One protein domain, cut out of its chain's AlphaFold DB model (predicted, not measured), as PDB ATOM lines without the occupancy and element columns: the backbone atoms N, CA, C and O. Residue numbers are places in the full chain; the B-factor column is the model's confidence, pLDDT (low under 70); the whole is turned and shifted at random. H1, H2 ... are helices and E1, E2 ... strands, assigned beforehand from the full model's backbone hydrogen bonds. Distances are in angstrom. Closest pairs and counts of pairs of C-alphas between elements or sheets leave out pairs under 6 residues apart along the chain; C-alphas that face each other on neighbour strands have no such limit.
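Overview. This is residues 2 to 56 and 183 to 229 of the 475 residues of the protein "Hypothetical protein" of Alexandrium catenella (UniProt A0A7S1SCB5). A strongly twisted sheet of four strands curls round one long helix, H2, which lies on one of its faces. The long hairpin of E1 and E2 reaches one end of the longest axis with the turn at Lys 23, and the loop at Asp 208, after H2, makes the other end. The printed part has 102 residues, with two named helices and four named strands in the order E1, E2, H1, E3, H2, E4, a mixed class of helices and strands. The sheet is mixed, in the order E1, E2, E3, E4, with E3 and E4 parallel and the other neighbours antiparallel. The whole is only just loose, close to compact, with a radius of gyration of the C-alphas of 15.4 A, and only just elongated, spanning 49 by 25 by 20 A.

Along the chain. E1, residues 10 to 20, is 30.3 A long and begins at C-alpha 10 (259.751, 161.911, 237.365). E2, residues 26 to 37, is 31.8 A long. E3 is residues 48 to 53, 15.8 A, and E4 is residues 216 to 220, 12.7 A, ending at C-alpha 220 (265.152, 164.451, 251.935). H2, residues 183 to 203, is 29.6 A long and begins at C-alpha 183 (267.096, 176.836, 253.460). H1, residues 41 to 44, is 4.9 A long.

Arrangement. E1 and E2 form a hairpin, antiparallel at 161 degrees, with N 15 and O 32 within hydrogen-bond range at 2.8 A. E2 and E3 are antiparallel at 147 degrees, with N 35 and O 51 at 2.8 A. E3 and E4 are parallel at 27 degrees, with N 219 and O 50 at 2.9 A. E1 and E4 are the edge strands and are apart. H2 is on the sheet, in two layers, a helix on one face of a sheet, and the sheet curls round it. The closest C-alphas of H2 and E4 are those of Gly 193 and Ala 216, 5.8 A apart. Those of H2 and E3 are Ser 189 and Val 50, 6.0 A apart. H2 is near E1 and near H1, with 7 pairs of C-alphas within 10 A in each case. H1 only grazes the sheet, with residues 41 to 42; the C-alphas of Gly 41 and Thr 48 are 5.1 A apart. In H2 every O i to N i+4 pair is within hydrogen-bond range; H1 is too short for such a pair, and its 1 O i to N i+3 pair is within range.

Size, cuts and confidence. The C-alphas of Lys 23 and Asp 208 are the two farthest apart, at 49.3 A. Residues 57 to 182 are not printed, and C-alphas 56 and 183 are 14.7 A apart across this cut, between E3 and H2. The link from H2 to E4, residues 204 to 215, is long. The mean pLDDT of the printed part is 88.8, and residue 215 is under 70.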
ATOM      1  N   GLY A   2     255.937 168.960 227.211       77.12
ATOM      2  CA  GLY A   2     255.977 167.510 227.469       77.12
ATOM      3  C   GLY A   2     255.970 167.070 228.938       77.12
ATOM      4  O   GLY A   2     255.766 165.892 229.201       77.12
ATOM      5  N   LEU A   3     256.176 167.987 229.884       82.50
ATOM      6  CA  LEU A   3     256.501 167.662 231.278       82.50
ATOM      7  C   LEU A   3     255.388 166.909 232.033       82.50
ATOM      8  O   LEU A   3     255.680 166.130 232.931       82.50
ATOM      9  N   PHE A   4     254.125 167.088 231.634       88.81
ATOM     10  CA  PHE A   4     252.970 166.426 232.255       88.81
ATOM     11  C   PHE A   4     252.446 165.227 231.460       88.81
ATOM     12  O   PHE A   4     251.329 164.768 231.706       88.81
ATOM     13  N   LYS A   5     253.203 164.735 230.470       86.81
ATOM     14  CA  LYS A   5     252.775 163.549 229.725       86.81
ATOM     15  C   LYS A   5     252.682 162.350 230.680       86.81
ATOM     16  O   LYS A   5     253.619 162.131 231.446       86.81
ATOM     17  N   PRO A   6     251.625 161.519 230.586       81.75
ATOM     18  CA  PRO A   6     251.428 160.375 231.480       81.75
ATOM     19  C   PRO A   6     252.572 159.355 231.477       81.75
ATOM     20  O   PRO A   6     252.669 158.551 232.397       81.75
ATOM     21  N   GLN A   7     253.417 159.349 230.444       85.00
ATOM     22  CA  GLN A   7     254.582 158.470 230.335       85.00
ATOM     23  C   GLN A   7     255.725 158.824 231.301       85.00
ATOM     24  O   GLN A   7     256.535 157.956 231.607       85.00
ATOM     25  N   TYR A   8     255.791 160.059 231.808       84.50
ATOM     26  CA  TYR A   8     256.865 160.491 232.704       84.50
ATOM     27  C   TYR A   8     256.449 160.334 234.171       84.50
ATOM     28  O   TYR A   8     255.424 160.863 234.599       84.50
ATOM     29  N   GLY A   9     257.247 159.590 234.942       85.56
ATOM     30  CA  GLY A   9     257.041 159.396 236.385       85.56
ATOM     31  C   GLY A   9     257.795 160.415 237.236       85.56
ATOM     32  O   GLY A   9     257.332 160.782 238.314       85.56
ATOM     33  N   ALA A  10     258.924 160.905 236.725       92.06
ATOM     34  CA  ALA A  10     259.751 161.911 237.365       92.06
ATOM     35  C   ALA A  10     260.555 162.711 236.329       92.06
ATOM     36  O   ALA A  10     260.644 162.315 235.165       92.06
ATOM     37  N   PHE A  11     261.161 163.817 236.757       91.75
ATOM     38  CA  PHE A  11     262.229 164.484 236.012       91.75
ATOM     39  C   PHE A  11     263.323 164.991 236.953       91.75
ATOM     40  O   PHE A  11     263.065 165.370 238.097       91.75
ATOM     41  N   SER A  12     264.549 165.000 236.441       93.75
ATOM     42  CA  SER A  12     265.756 165.371 237.174       93.75
ATOM     43  C   SER A  12     266.100 166.843 236.960       93.75
ATOM     44  O   SER A  12     266.192 167.291 235.818       93.75
ATOM     45  N   VAL A  13     266.332 167.585 238.043       95.25
ATOM     46  CA  VAL A  13     266.827 168.969 238.007       95.25
ATOM     47  C   VAL A  13     268.148 169.046 238.776       95.25
ATOM     48  O   VAL A  13     268.129 169.074 240.009       95.25
ATOM     49  N   PRO A  14     269.302 169.057 238.085       95.75
ATOM     50  CA  PRO A  14     270.589 169.320 238.715       95.75
ATOM     51  C   PRO A  14     270.597 170.717 239.337       95.75
ATOM     52  O   PRO A  14     270.223 171.694 238.684       95.75
ATOM     53  N   ILE A  15     271.029 170.809 240.587       95.69
ATOM     54  CA  ILE A  15     271.157 172.056 241.331       95.69
ATOM     55  C   ILE A  15     272.637 172.300 241.576       95.69
ATOM     56  O   ILE A  15     273.318 171.430 242.109       95.69
ATOM     57  N   ASN A  16     273.111 173.480 241.182       94.06
ATOM     58  CA  ASN A  16     274.425 173.977 241.557       94.06
ATOM     59  C   ASN A  16     274.268 174.907 242.762       94.06
ATOM     60  O   ASN A  16     273.521 175.887 242.696       94.06
ATOM     61  N   GLU A  17     274.941 174.576 243.852       91.50
ATOM     62  CA  GLU A  17     274.959 175.328 245.096       91.50
ATOM     63  C   GLU A  17     276.362 175.878 245.343       91.50
ATOM     64  O   GLU A  17     277.322 175.120 245.476       91.50
ATOM     65  N   ASP A  18     276.462 177.204 245.450       90.06
ATOM     66  CA  ASP A  18     277.682 177.865 245.904       90.06
ATOM     67  C   ASP A  18     277.825 177.618 247.409       90.06
ATOM     68  O   ASP A  18     277.047 178.127 248.232       90.06
ATOM     69  N   LEU A  19     278.818 176.821 247.785       84.94
ATOM     70  CA  LEU A  19     279.101 176.533 249.175       84.94
ATOM     71  C   LEU A  19     279.802 177.723 249.808       84.94
ATOM     72  O   LEU A  19     280.722 178.314 249.249       84.94
ATOM     73  N   LYS A  20     279.392 178.032 251.036       84.69
ATOM     74  CA  LYS A  20     280.094 178.994 251.877       84.69
ATOM     75  C   LYS A  20     280.696 178.305 253.090       84.69
ATOM     76  O   LYS A  20     280.131 177.325 253.590       84.69
ATOM     77  N   ASP A  21     281.849 178.794 253.525       79.94
ATOM     78  CA  ASP A  21     282.439 178.423 254.807       79.94
ATOM     79  C   ASP A  21     281.694 179.104 255.974       79.94
ATOM     80  O   ASP A  21     280.754 179.886 255.792       79.94
ATOM     81  N   ASP A  22     282.130 178.806 257.193       72.56
ATOM     82  CA  ASP A  22     281.664 179.397 258.451       72.56
ATOM     83  C   ASP A  22     281.842 180.927 258.511       72.56
ATOM     84  O   ASP A  22     281.152 181.615 259.267       72.56
ATOM     85  N   LYS A  23     282.721 181.489 257.672       80.56
ATOM     86  CA  LYS A  23     282.986 182.930 257.534       80.56
ATOM     87  C   LYS A  23     282.236 183.554 256.355       80.56
ATOM     88  O   LYS A  23     282.418 184.741 256.074       80.56
ATOM     89  N   GLY A  24     281.396 182.782 255.666       85.00
ATOM     90  CA  GLY A  24     280.642 183.219 254.496       85.00
ATOM     91  C   GLY A  24     281.479 183.385 253.223       85.00
ATOM     92  O   GLY A  24     280.973 183.960 252.254       85.00
ATOM     93  N   LYS A  25     282.736 182.927 253.213       89.12
ATOM     94  CA  LYS A  25     283.605 182.921 252.031       89.12
ATOM     95  C   LYS A  25     283.263 181.745 251.130       89.12
ATOM     96  O   LYS A  25     282.731 180.743 251.590       89.12
ATOM     97  N   ASP A  26     283.582 181.896 249.853       88.25
ATOM     98  CA  ASP A  26     283.402 180.853 248.850       88.25
ATOM     99  C   ASP A  26     284.230 179.606 249.206       88.25
ATOM    100  O   ASP A  26     285.446 179.688 249.398       88.25
ATOM    101  N   ALA A  27     283.541 178.476 249.335       84.75
ATOM    102  CA  ALA A  27     284.096 177.159 249.627       84.75
ATOM    103  C   ALA A  27     283.974 176.208 248.420       84.75
ATOM    104  O   ALA A  27     284.168 174.998 248.563       84.75
ATOM    105  N   GLY A  28     283.663 176.749 247.239       87.12
ATOM    106  CA  GLY A  28     283.495 176.017 245.994       87.12
ATOM    107  C   GLY A  28     282.038 175.704 245.674       87.12
ATOM    108  O   GLY A  28     281.110 176.136 246.350       87.12
ATOM    109  N   ASN A  29     281.847 174.908 244.627       89.44
ATOM    110  CA  ASN A  29     280.527 174.571 244.106       89.44
ATOM    111  C   ASN A  29     280.179 173.122 244.427       89.44
ATOM    112  O   ASN A  29     281.030 172.233 244.336       89.44
ATOM    113  N   HIS A  30     278.914 172.880 244.742       91.00
ATOM    114  CA  HIS A  30     278.373 171.552 244.981       91.00
ATOM    115  C   HIS A  30     277.175 171.285 244.086       91.00
ATOM    116  O   HIS A  30     276.280 172.117 243.958       91.00
ATOM    117  N   TRP A  31     277.152 170.098 243.490       94.00
ATOM    118  CA  TRP A  31     276.042 169.655 242.664       94.00
ATOM    119  C   TRP A  31     275.223 168.601 243.393       94.00
ATOM    120  O   TRP A  31     275.748 167.574 243.819       94.00
ATOM    121  N   TRP A  32     273.919 168.818 243.468       94.81
ATOM    122  CA  TRP A  32     272.969 167.834 243.979       94.81
ATOM    123  C   TRP A  32     271.755 167.733 243.062       94.81
ATOM    124  O   TRP A  32     271.567 168.551 242.160       94.81
ATOM    125  N   LEU A  33     270.943 166.690 243.236       96.12
ATOM    126  CA  LEU A  33     269.810 166.432 242.352       96.12
ATOM    127  C   LEU A  33     268.481 166.704 243.060       96.12
ATOM    128  O   LEU A  33     268.160 166.072 244.064       96.12
ATOM    129  N   ALA A  34     267.672 167.599 242.494       96.12
ATOM    130  CA  ALA A  34     266.256 167.701 242.815       96.12
ATOM    131  C   ALA A  34     265.466 166.807 241.849       96.12
ATOM    132  O   ALA A  34     265.254 167.152 240.684       96.12
ATOM    133  N   LEU A  35     265.041 165.641 242.329       95.31
ATOM    134  CA  LEU A  35     264.210 164.711 241.575       95.31
ATOM    135  C   LEU A  35     262.736 165.037 241.825       95.31
ATOM    136  O   LEU A  35     262.230 164.893 242.938       95.31
ATOM    137  N   VAL A  36     262.038 165.496 240.791       94.56
ATOM    138  CA  VAL A  36     260.618 165.842 240.879       94.56
ATOM    139  C   VAL A  36     259.789 164.626 240.523       94.56
ATOM    140  O   VAL A  36     259.871 164.131 239.404       94.56
ATOM    141  N   ILE A  37     258.978 164.169 241.466       93.94
ATOM    142  CA  ILE A  37     258.240 162.913 241.406       93.94
ATOM    143  C   ILE A  37     256.748 163.191 241.243       93.94
ATOM    144  O   ILE A  37     256.190 164.038 241.941       93.94
ATOM    145  N   ASN A  38     256.116 162.448 240.332       93.25
ATOM    146  CA  ASN A  38     254.722 162.588 239.915       93.25
ATOM    147  C   ASN A  38     254.302 164.043 239.619       93.25
ATOM    148  O   ASN A  38     253.378 164.554 240.247       93.25
ATOM    149  N   PRO A  39     254.939 164.735 238.655       92.25
ATOM    150  CA  PRO A  39     254.668 166.152 238.395       92.25
ATOM    151  C   PRO A  39     253.190 166.527 238.180       92.25
ATOM    152  O   PRO A  39     252.808 167.607 238.623       92.25
ATOM    153  N   PRO A  40     252.345 165.707 237.513       91.38
ATOM    154  CA  PRO A  40     250.920 166.010 237.357       91.38
ATOM    155  C   PRO A  40     250.112 165.973 238.660       91.38
ATOM    156  O   PRO A  40     249.029 166.560 238.698       91.38
ATOM    157  N   GLY A  41     250.618 165.313 239.708       89.69
ATOM    158  CA  GLY A  41     249.873 165.061 240.940       89.69
ATOM    159  C   GLY A  41     249.340 166.334 241.596       89.69
ATOM    160  O   GLY A  41     248.195 166.380 242.039       89.69
ATOM    161  N   GLY A  42     250.103 167.426 241.515       88.25
ATOM    162  CA  GLY A  42     249.712 168.722 242.057       88.25
ATOM    163  C   GLY A  42     248.454 169.330 241.433       88.25
ATOM    164  O   GLY A  42     247.892 170.254 242.012       88.25
ATOM    165  N   ALA A  43     247.994 168.839 240.279       89.19
ATOM    166  CA  ALA A  43     246.709 169.215 239.685       89.19
ATOM    167  C   ALA A  43     245.642 168.114 239.785       89.19
ATOM    168  O   ALA A  43     244.453 168.421 239.714       89.19
ATOM    169  N   THR A  44     246.038 166.847 239.934       88.31
ATOM    170  CA  THR A  44     245.117 165.701 240.046       88.31
ATOM    171  C   THR A  44     244.822 165.290 241.486       88.31
ATOM    172  O   THR A  44     244.125 164.302 241.691       88.31
ATOM    173  N   LEU A  45     245.313 166.051 242.471       85.56
ATOM    174  CA  LEU A  45     245.239 165.736 243.904       85.56
ATOM    175  C   LEU A  45     245.969 164.433 244.278       85.56
ATOM    176  O   LEU A  45     245.731 163.870 245.344       85.56
ATOM    177  N   GLU A  46     246.878 163.968 243.421       90.25
ATOM    178  CA  GLU A  46     247.808 162.895 243.761       90.25
ATOM    179  C   GLU A  46     249.076 163.489 244.390       90.25
ATOM    180  O   GLU A  46     249.469 164.619 244.067       90.25
ATOM    181  N   PRO A  47     249.788 162.746 245.246       89.25
ATOM    182  CA  PRO A  47     251.016 163.258 245.833       89.25
ATOM    183  C   PRO A  47     252.074 163.579 244.782       89.25
ATOM    184  O   PRO A  47     252.356 162.796 243.876       89.25
ATOM    185  N   THR A  48     252.658 164.766 244.922       91.88
ATOM    186  CA  THR A  48     253.818 165.246 244.169       91.88
ATOM    187  C   THR A  48     254.926 165.524 245.166       91.88
ATOM    188  O   THR A  48     254.673 166.062 246.246       91.88
ATOM    189  N   ALA A  49     256.161 165.194 244.812       93.06
ATOM    190  CA  ALA A  49     257.291 165.440 245.693       93.06
ATOM    191  C   ALA A  49     258.495 166.019 244.953       93.06
ATOM    192  O   ALA A  49     258.705 165.759 243.772       93.06
ATOM    193  N   VAL A  50     259.301 166.794 245.674       94.31
ATOM    194  CA  VAL A  50     260.656 167.174 245.263       94.31
ATOM    195  C   VAL A  50     261.614 166.464 246.200       94.31
ATOM    196  O   VAL A  50     261.743 166.843 247.364       94.31
ATOM    197  N   MET A  51     262.253 165.416 245.706       93.56
ATOM    198  CA  MET A  51     263.231 164.649 246.456       93.56
ATOM    199  C   MET A  51     264.619 165.256 246.270       93.56
ATOM    200  O   MET A  51     265.122 165.342 245.154       93.56
ATOM    201  N   CYS A  52     265.218 165.710 247.366       93.38
ATOM    202  CA  CYS A  52     266.555 166.284 247.396       93.38
ATOM    203  C   CYS A  52     267.560 165.152 247.630       93.38
ATOM    204  O   CYS A  52     267.600 164.577 248.721       93.38
ATOM    205  N   LEU A  53     268.329 164.821 246.595       92.75
ATOM    206  CA  LEU A  53     269.398 163.825 246.617       92.75
ATOM    207  C   LEU A  53     270.732 164.566 246.706       92.75
ATOM    208  O   LEU A  53     271.294 164.986 245.692       92.75
ATOM    209  N   ASP A  54     271.185 164.777 247.937       91.12
ATOM    210  CA  ASP A  54     272.329 165.621 248.270       91.12
ATOM    211  C   ASP A  54     273.459 164.789 248.893       91.12
ATOM    212  O   ASP A  54     273.379 164.373 250.049       91.12
ATOM    213  N   SER A  55     274.505 164.528 248.105       85.44
ATOM    214  CA  SER A  55     275.664 163.722 248.516       85.44
ATOM    215  C   SER A  55     276.667 164.477 249.397       85.44
ATOM    216  O   SER A  55     277.618 163.863 249.874       85.44
ATOM    217  N   MET A  56     276.491 165.786 249.623       84.81
ATOM    218  CA  MET A  56     277.221 166.546 250.651       84.81
ATOM    219  C   MET A  56     276.247 167.246 251.573       84.81
ATOM    220  O   MET A  56     276.340 168.454 251.818       84.81
ATOM    221  N   LYS A 183     267.790 175.667 254.020       88.56
ATOM    222  CA  LYS A 183     267.096 176.836 253.460       88.56
ATOM    223  C   LYS A 183     267.055 176.768 251.929       88.56
ATOM    224  O   LYS A 183     265.984 176.961 251.360       88.56
ATOM    225  N   LEU A 184     268.177 176.425 251.289       89.50
ATOM    226  CA  LEU A 184     268.244 176.309 249.836       89.50
ATOM    227  C   LEU A 184     267.331 175.198 249.312       89.50
ATOM    228  O   LEU A 184     266.567 175.444 248.388       89.50
ATOM    229  N   GLN A 185     267.328 174.012 249.928       91.12
ATOM    230  CA  GLN A 185     266.441 172.913 249.520       91.12
ATOM    231  C   GLN A 185     264.955 173.311 249.610       91.12
ATOM    232  O   GLN A 185     264.169 173.016 248.705       91.12
ATOM    233  N   LYS A 186     264.562 174.054 250.658       91.88
ATOM    234  CA  LYS A 186     263.208 174.634 250.774       91.88
ATOM    235  C   LYS A 186     262.922 175.627 249.648       91.88
ATOM    236  O   LYS A 186     261.828 175.609 249.086       91.88
ATOM    237  N   ASP A 187     263.877 176.493 249.325       92.94
ATOM    238  CA  ASP A 187     263.726 177.506 248.278       92.94
ATOM    239  C   ASP A 187     263.645 176.871 246.880       92.94
ATOM    240  O   ASP A 187     262.756 177.231 246.106       92.94
ATOM    241  N   VAL A 188     264.469 175.858 246.594       93.31
ATOM    242  CA  VAL A 188     264.419 175.049 245.364       93.31
ATOM    243  C   VAL A 188     263.075 174.336 245.235       93.31
ATOM    244  O   VAL A 188     262.428 174.438 244.194       93.31
ATOM    245  N   SER A 189     262.596 173.677 246.293       93.31
ATOM    246  CA  SER A 189     261.289 173.007 246.276       93.31
ATOM    247  C   SER A 189     260.141 173.985 245.985       93.31
ATOM    248  O   SER A 189     259.312 173.723 245.108       93.31
ATOM    249  N   ARG A 190     260.123 175.160 246.635       93.62
ATOM    250  CA  ARG A 190     259.129 176.214 246.356       93.62
ATOM    251  C   ARG A 190     259.235 176.741 244.928       93.62
ATOM    252  O   ARG A 190     258.206 176.977 244.293       93.62
ATOM    253  N   PHE A 191     260.456 176.948 244.434       94.38
ATOM    254  CA  PHE A 191     260.701 177.403 243.070       94.38
ATOM    255  C   PHE A 191     260.147 176.403 242.055       94.38
ATOM    256  O   PHE A 191     259.364 176.795 241.190       94.38
ATOM    257  N   ILE A 192     260.472 175.118 242.209       94.75
ATOM    258  CA  ILE A 192     259.985 174.035 241.349       94.75
ATOM    259  C   ILE A 192     258.455 173.954 241.401       94.75
ATOM    260  O   ILE A 192     257.820 173.966 240.350       94.75
ATOM    261  N   GLY A 193     257.837 173.960 242.587       93.06
ATOM    262  CA  GLY A 193     256.372 173.955 242.711       93.06
ATOM    263  C   GLY A 193     255.711 175.163 242.030       93.06
ATOM    264  O   GLY A 193     254.685 175.042 241.353       93.06
ATOM    265  N   GLY A 194     256.331 176.342 242.135       93.81
ATOM    266  CA  GLY A 194     255.907 177.546 241.423       93.81
ATOM    267  C   GLY A 194     256.068 177.446 239.902       93.81
ATOM    268  O   GLY A 194     255.181 177.896 239.171       93.81
ATOM    269  N   TYR A 195     257.167 176.853 239.431       94.25
ATOM    270  CA  TYR A 195     257.431 176.596 238.017       94.25
ATOM    271  C   TYR A 195     256.413 175.612 237.433       94.25
ATOM    272  O   TYR A 195     255.767 175.944 236.441       94.25
ATOM    273  N   LEU A 196     256.181 174.473 238.093       93.50
ATOM    274  CA  LEU A 196     255.187 173.473 237.691       93.50
ATOM    275  C   LEU A 196     253.790 174.076 237.571       93.50
ATOM    276  O   LEU A 196     253.105 173.861 236.577       93.50
ATOM    277  N   SER A 197     253.388 174.902 238.537       93.44
ATOM    278  CA  SER A 197     252.098 175.588 238.486       93.44
ATOM    279  C   SER A 197     251.962 176.509 237.270       93.44
ATOM    280  O   SER A 197     250.904 176.537 236.643       93.44
ATOM    281  N   LYS A 198     253.019 177.248 236.905       93.75
ATOM    282  CA  LYS A 198     253.018 178.094 235.700       93.75
ATOM    283  C   LYS A 198     252.991 177.253 234.427       93.75
ATOM    284  O   LYS A 198     252.192 177.528 233.539       93.75
ATOM    285  N   GLU A 199     253.831 176.224 234.360       93.56
ATOM    286  CA  GLU A 199     253.907 175.320 233.214       93.56
ATOM    287  C   GLU A 199     252.574 174.587 233.008       93.56
ATOM    288  O   GLU A 199     252.153 174.408 231.870       93.56
ATOM    289  N   TRP A 200     251.848 174.242 234.077       93.25
ATOM    290  CA  TRP A 200     250.512 173.639 233.995       93.25
ATOM    291  C   TRP A 200     249.481 174.583 233.366       93.25
ATOM    292  O   TRP A 200     248.717 174.177 232.496       93.25
ATOM    293  N   ILE A 201     249.485 175.865 233.740       93.00
ATOM    294  CA  ILE A 201     248.571 176.863 233.158       93.00
ATOM    295  C   ILE A 201     248.802 177.002 231.643       93.00
ATOM    296  O   ILE A 201     247.850 177.116 230.866       93.00
ATOM    297  N   VAL A 202     250.066 176.986 231.211       93.19
ATOM    298  CA  VAL A 202     250.432 177.188 229.800       93.19
ATOM    299  C   VAL A 202     250.247 175.904 228.988       93.19
ATOM    300  O   VAL A 202     249.586 175.916 227.945       93.19
ATOM    301  N   ASN A 203     250.800 174.800 229.490       92.31
ATOM    302  CA  ASN A 203     251.058 173.558 228.762       92.31
ATOM    303  C   ASN A 203     250.391 172.315 229.381       92.31
ATOM    304  O   ASN A 203     250.594 171.210 228.880       92.31
ATOM    305  N   GLY A 204     249.635 172.459 230.471       90.88
ATOM    306  CA  GLY A 204     248.948 171.350 231.127       90.88
ATOM    307  C   GLY A 204     247.826 170.760 230.259       90.88
ATOM    308  O   GLY A 204     247.169 171.499 229.519       90.88
ATOM    309  N   PRO A 205     247.577 169.441 230.349       89.56
ATOM    310  CA  PRO A 205     246.542 168.765 229.564       89.56
ATOM    311  C   PRO A 205     245.115 169.161 229.978       89.56
ATOM    312  O   PRO A 205     244.210 169.113 229.151       89.56
ATOM    313  N   LYS A 206     244.913 169.556 231.242       88.56
ATOM    314  CA  LYS A 206     243.618 169.943 231.825       88.56
ATOM    315  C   LYS A 206     243.741 171.299 232.520       88.56
ATOM    316  O   LYS A 206     244.061 171.378 233.705       88.56
ATOM    317  N   LYS A 207     243.572 172.380 231.752       86.75
ATOM    318  CA  LYS A 207     243.777 173.771 232.212       86.75
ATOM    319  C   LYS A 207     242.712 174.261 233.198       86.75
ATOM    320  O   LYS A 207     242.919 175.264 233.872       86.75
ATOM    321  N   ASP A 208     241.588 173.562 233.254       90.44
ATOM    322  CA  ASP A 208     240.502 173.728 234.216       90.44
ATOM    323  C   ASP A 208     240.905 173.294 235.633       90.44
ATOM    324  O   ASP A 208     240.449 173.883 236.614       90.44
ATOM    325  N   LEU A 209     241.814 172.320 235.752       90.94
ATOM    326  CA  LEU A 209     242.348 171.898 237.040       90.94
ATOM    327  C   LEU A 209     243.391 172.893 237.544       90.94
ATOM    328  O   LEU A 209     244.361 173.234 236.857       90.94
ATOM    329  N   ARG A 210     243.215 173.340 238.788       89.94
ATOM    330  CA  ARG A 210     244.174 174.216 239.457       89.94
ATOM    331  C   ARG A 210     245.338 173.390 239.993       89.94
ATOM    332  O   ARG A 210     245.146 172.532 240.841       89.94
ATOM    333  N   PHE A 211     246.551 173.744 239.583       90.25
ATOM    334  CA  PHE A 211     247.762 173.203 240.191       90.25
ATOM    335  C   PHE A 211     248.005 173.820 241.576       90.25
ATOM    336  O   PHE A 211     248.168 175.042 241.716       90.25
ATOM    337  N   GLU A 212     248.084 172.987 242.604       88.44
ATOM    338  CA  GLU A 212     248.418 173.385 243.962       88.44
ATOM    339  C   GLU A 212     249.929 173.572 244.118       88.44
ATOM    340  O   GLU A 212     250.697 172.620 244.198       88.44
ATOM    341  N   LYS A 213     250.392 174.822 244.203       80.25
ATOM    342  CA  LYS A 213     251.828 175.156 244.328       80.25
ATOM    343  C   LYS A 213     252.518 174.530 245.547       80.25
ATOM    344  O   LYS A 213     253.726 174.342 245.520       80.25
ATOM    345  N   GLN A 214     251.756 174.273 246.610       75.56
ATOM    346  CA  GLN A 214     252.237 173.693 247.867       75.56
ATOM    347  C   GLN A 214     252.078 172.165 247.921       75.56
ATOM    348  O   GLN A 214     252.470 171.566 248.916       75.56
ATOM    349  N   SER A 215     251.537 171.538 246.870       69.50
ATOM    350  CA  SER A 215     251.382 170.076 246.808       69.50
ATOM    351  C   SER A 215     252.719 169.343 246.764       69.50
ATOM    352  O   SER A 215     252.813 168.214 247.233       69.50
ATOM    353  N   ALA A 216     253.756 169.988 246.217       73.75
ATOM    354  CA  ALA A 216     255.084 169.421 246.100       73.75
ATOM    355  C   ALA A 216     255.746 169.327 247.481       73.75
ATOM    356  O   ALA A 216     256.386 170.269 247.958       73.75
ATOM    357  N   ARG A 217     255.597 168.172 248.129       83.62
ATOM    358  CA  ARG A 217     256.271 167.870 249.390       83.62
ATOM    359  C   ARG A 217     257.769 167.744 249.134       83.62
ATOM    360  O   ARG A 217     258.200 166.952 248.302       83.62
ATOM    361  N   ALA A 218     258.578 168.494 249.865       86.19
ATOM    362  CA  ALA A 218     260.016 168.282 249.843       86.19
ATOM    363  C   ALA A 218     260.368 167.030 250.662       86.19
ATOM    364  O   ALA A 218     259.991 166.916 251.832       86.19
ATOM    365  N   LEU A 219     261.063 166.087 250.031       85.75
ATOM    366  CA  LEU A 219     261.582 164.872 250.648       85.75
ATOM    367  C   LEU A 219     263.105 164.981 250.696       85.75
ATOM    368  O   LEU A 219     263.727 165.343 249.702       85.75
ATOM    369  N   VAL A 220     263.704 164.666 251.837       81.75
ATOM    370  CA  VAL A 220     265.152 164.451 251.935       81.75
ATOM    371  C   VAL A 220     265.362 162.951 251.880       81.75
ATOM    372  O   VAL A 220     264.771 162.228 252.682       81.75
ATOM    373  N   ALA A 221     266.155 162.487 250.921       82.69
ATOM    374  CA  ALA A 221     266.584 161.101 250.909       82.69
ATOM    375  C   ALA A 221     267.899 160.962 251.671       82.69
ATOM    376  O   ALA A 221     268.780 161.816 251.588       82.69
ATOM    377  N   ASP A 222     268.022 159.861 252.395       79.25
ATOM    378  CA  ASP A 222     269.220 159.512 253.142       79.25
ATOM    379  C   ASP A 222     270.231 158.825 252.211       79.25
ATOM    380  O   ASP A 222     270.365 157.599 252.177       79.25
ATOM    381  N   VAL A 223     270.842 159.633 251.342       86.25
ATOM    382  CA  VAL A 223     271.765 159.166 250.302       86.25
ATOM    383  C   VAL A 223     273.164 158.929 250.868       86.25
ATOM    384  O   VAL A 223     273.575 159.566 251.840       86.25
ATOM    385  N   HIS A 224     273.923 158.031 250.233       85.25
ATOM    386  CA  HIS A 224     275.345 157.885 250.535       85.25
ATOM    387  C   HIS A 224     276.074 159.213 250.311       85.25
ATOM    388  O   HIS A 224     275.800 159.933 249.345       85.25
ATOM    389  N   GLN A 225     276.987 159.531 251.223       85.69
ATOM    390  CA  GLN A 225     277.748 160.771 251.174       85.69
ATOM    391  C   GLN A 225     278.968 160.591 250.271       85.69
ATOM    392  O   GLN A 225     279.580 159.522 250.240       85.69
ATOM    393  N   GLN A 226     279.311 161.633 249.518       87.50
ATOM    394  CA  GLN A 226     280.505 161.610 248.689       87.50
ATOM    395  C   GLN A 226     281.751 161.768 249.556       87.50
ATOM    396  O   GLN A 226     281.803 162.617 250.447       87.50
ATOM    397  N   GLU A 227     282.773 160.985 249.246       86.00
ATOM    398  CA  GLU A 227     284.072 161.058 249.922       86.00
ATOM    399  C   GLU A 227     285.011 162.042 249.202       86.00
ATOM    400  O   GLU A 227     285.867 162.671 249.821       86.00
ATOM    401  N   ASN A 228     284.799 162.245 247.894       83.56
ATOM    402  CA  ASN A 228     285.600 163.135 247.054       83.56
ATOM    403  C   ASN A 228     284.799 164.359 246.592       83.56
ATOM    404  O   ASN A 228     283.695 164.233 246.060       83.56
ATOM    405  N   LEU A 229     285.418 165.541 246.652       80.38
ATOM    406  CA  LEU A 229     284.807 166.806 246.212       80.38
ATOM    407  C   LEU A 229     284.421 166.824 244.718       80.38
ATOM    408  O   LEU A 229     283.499 167.528 244.316       80.38
TER     409      LEU A 229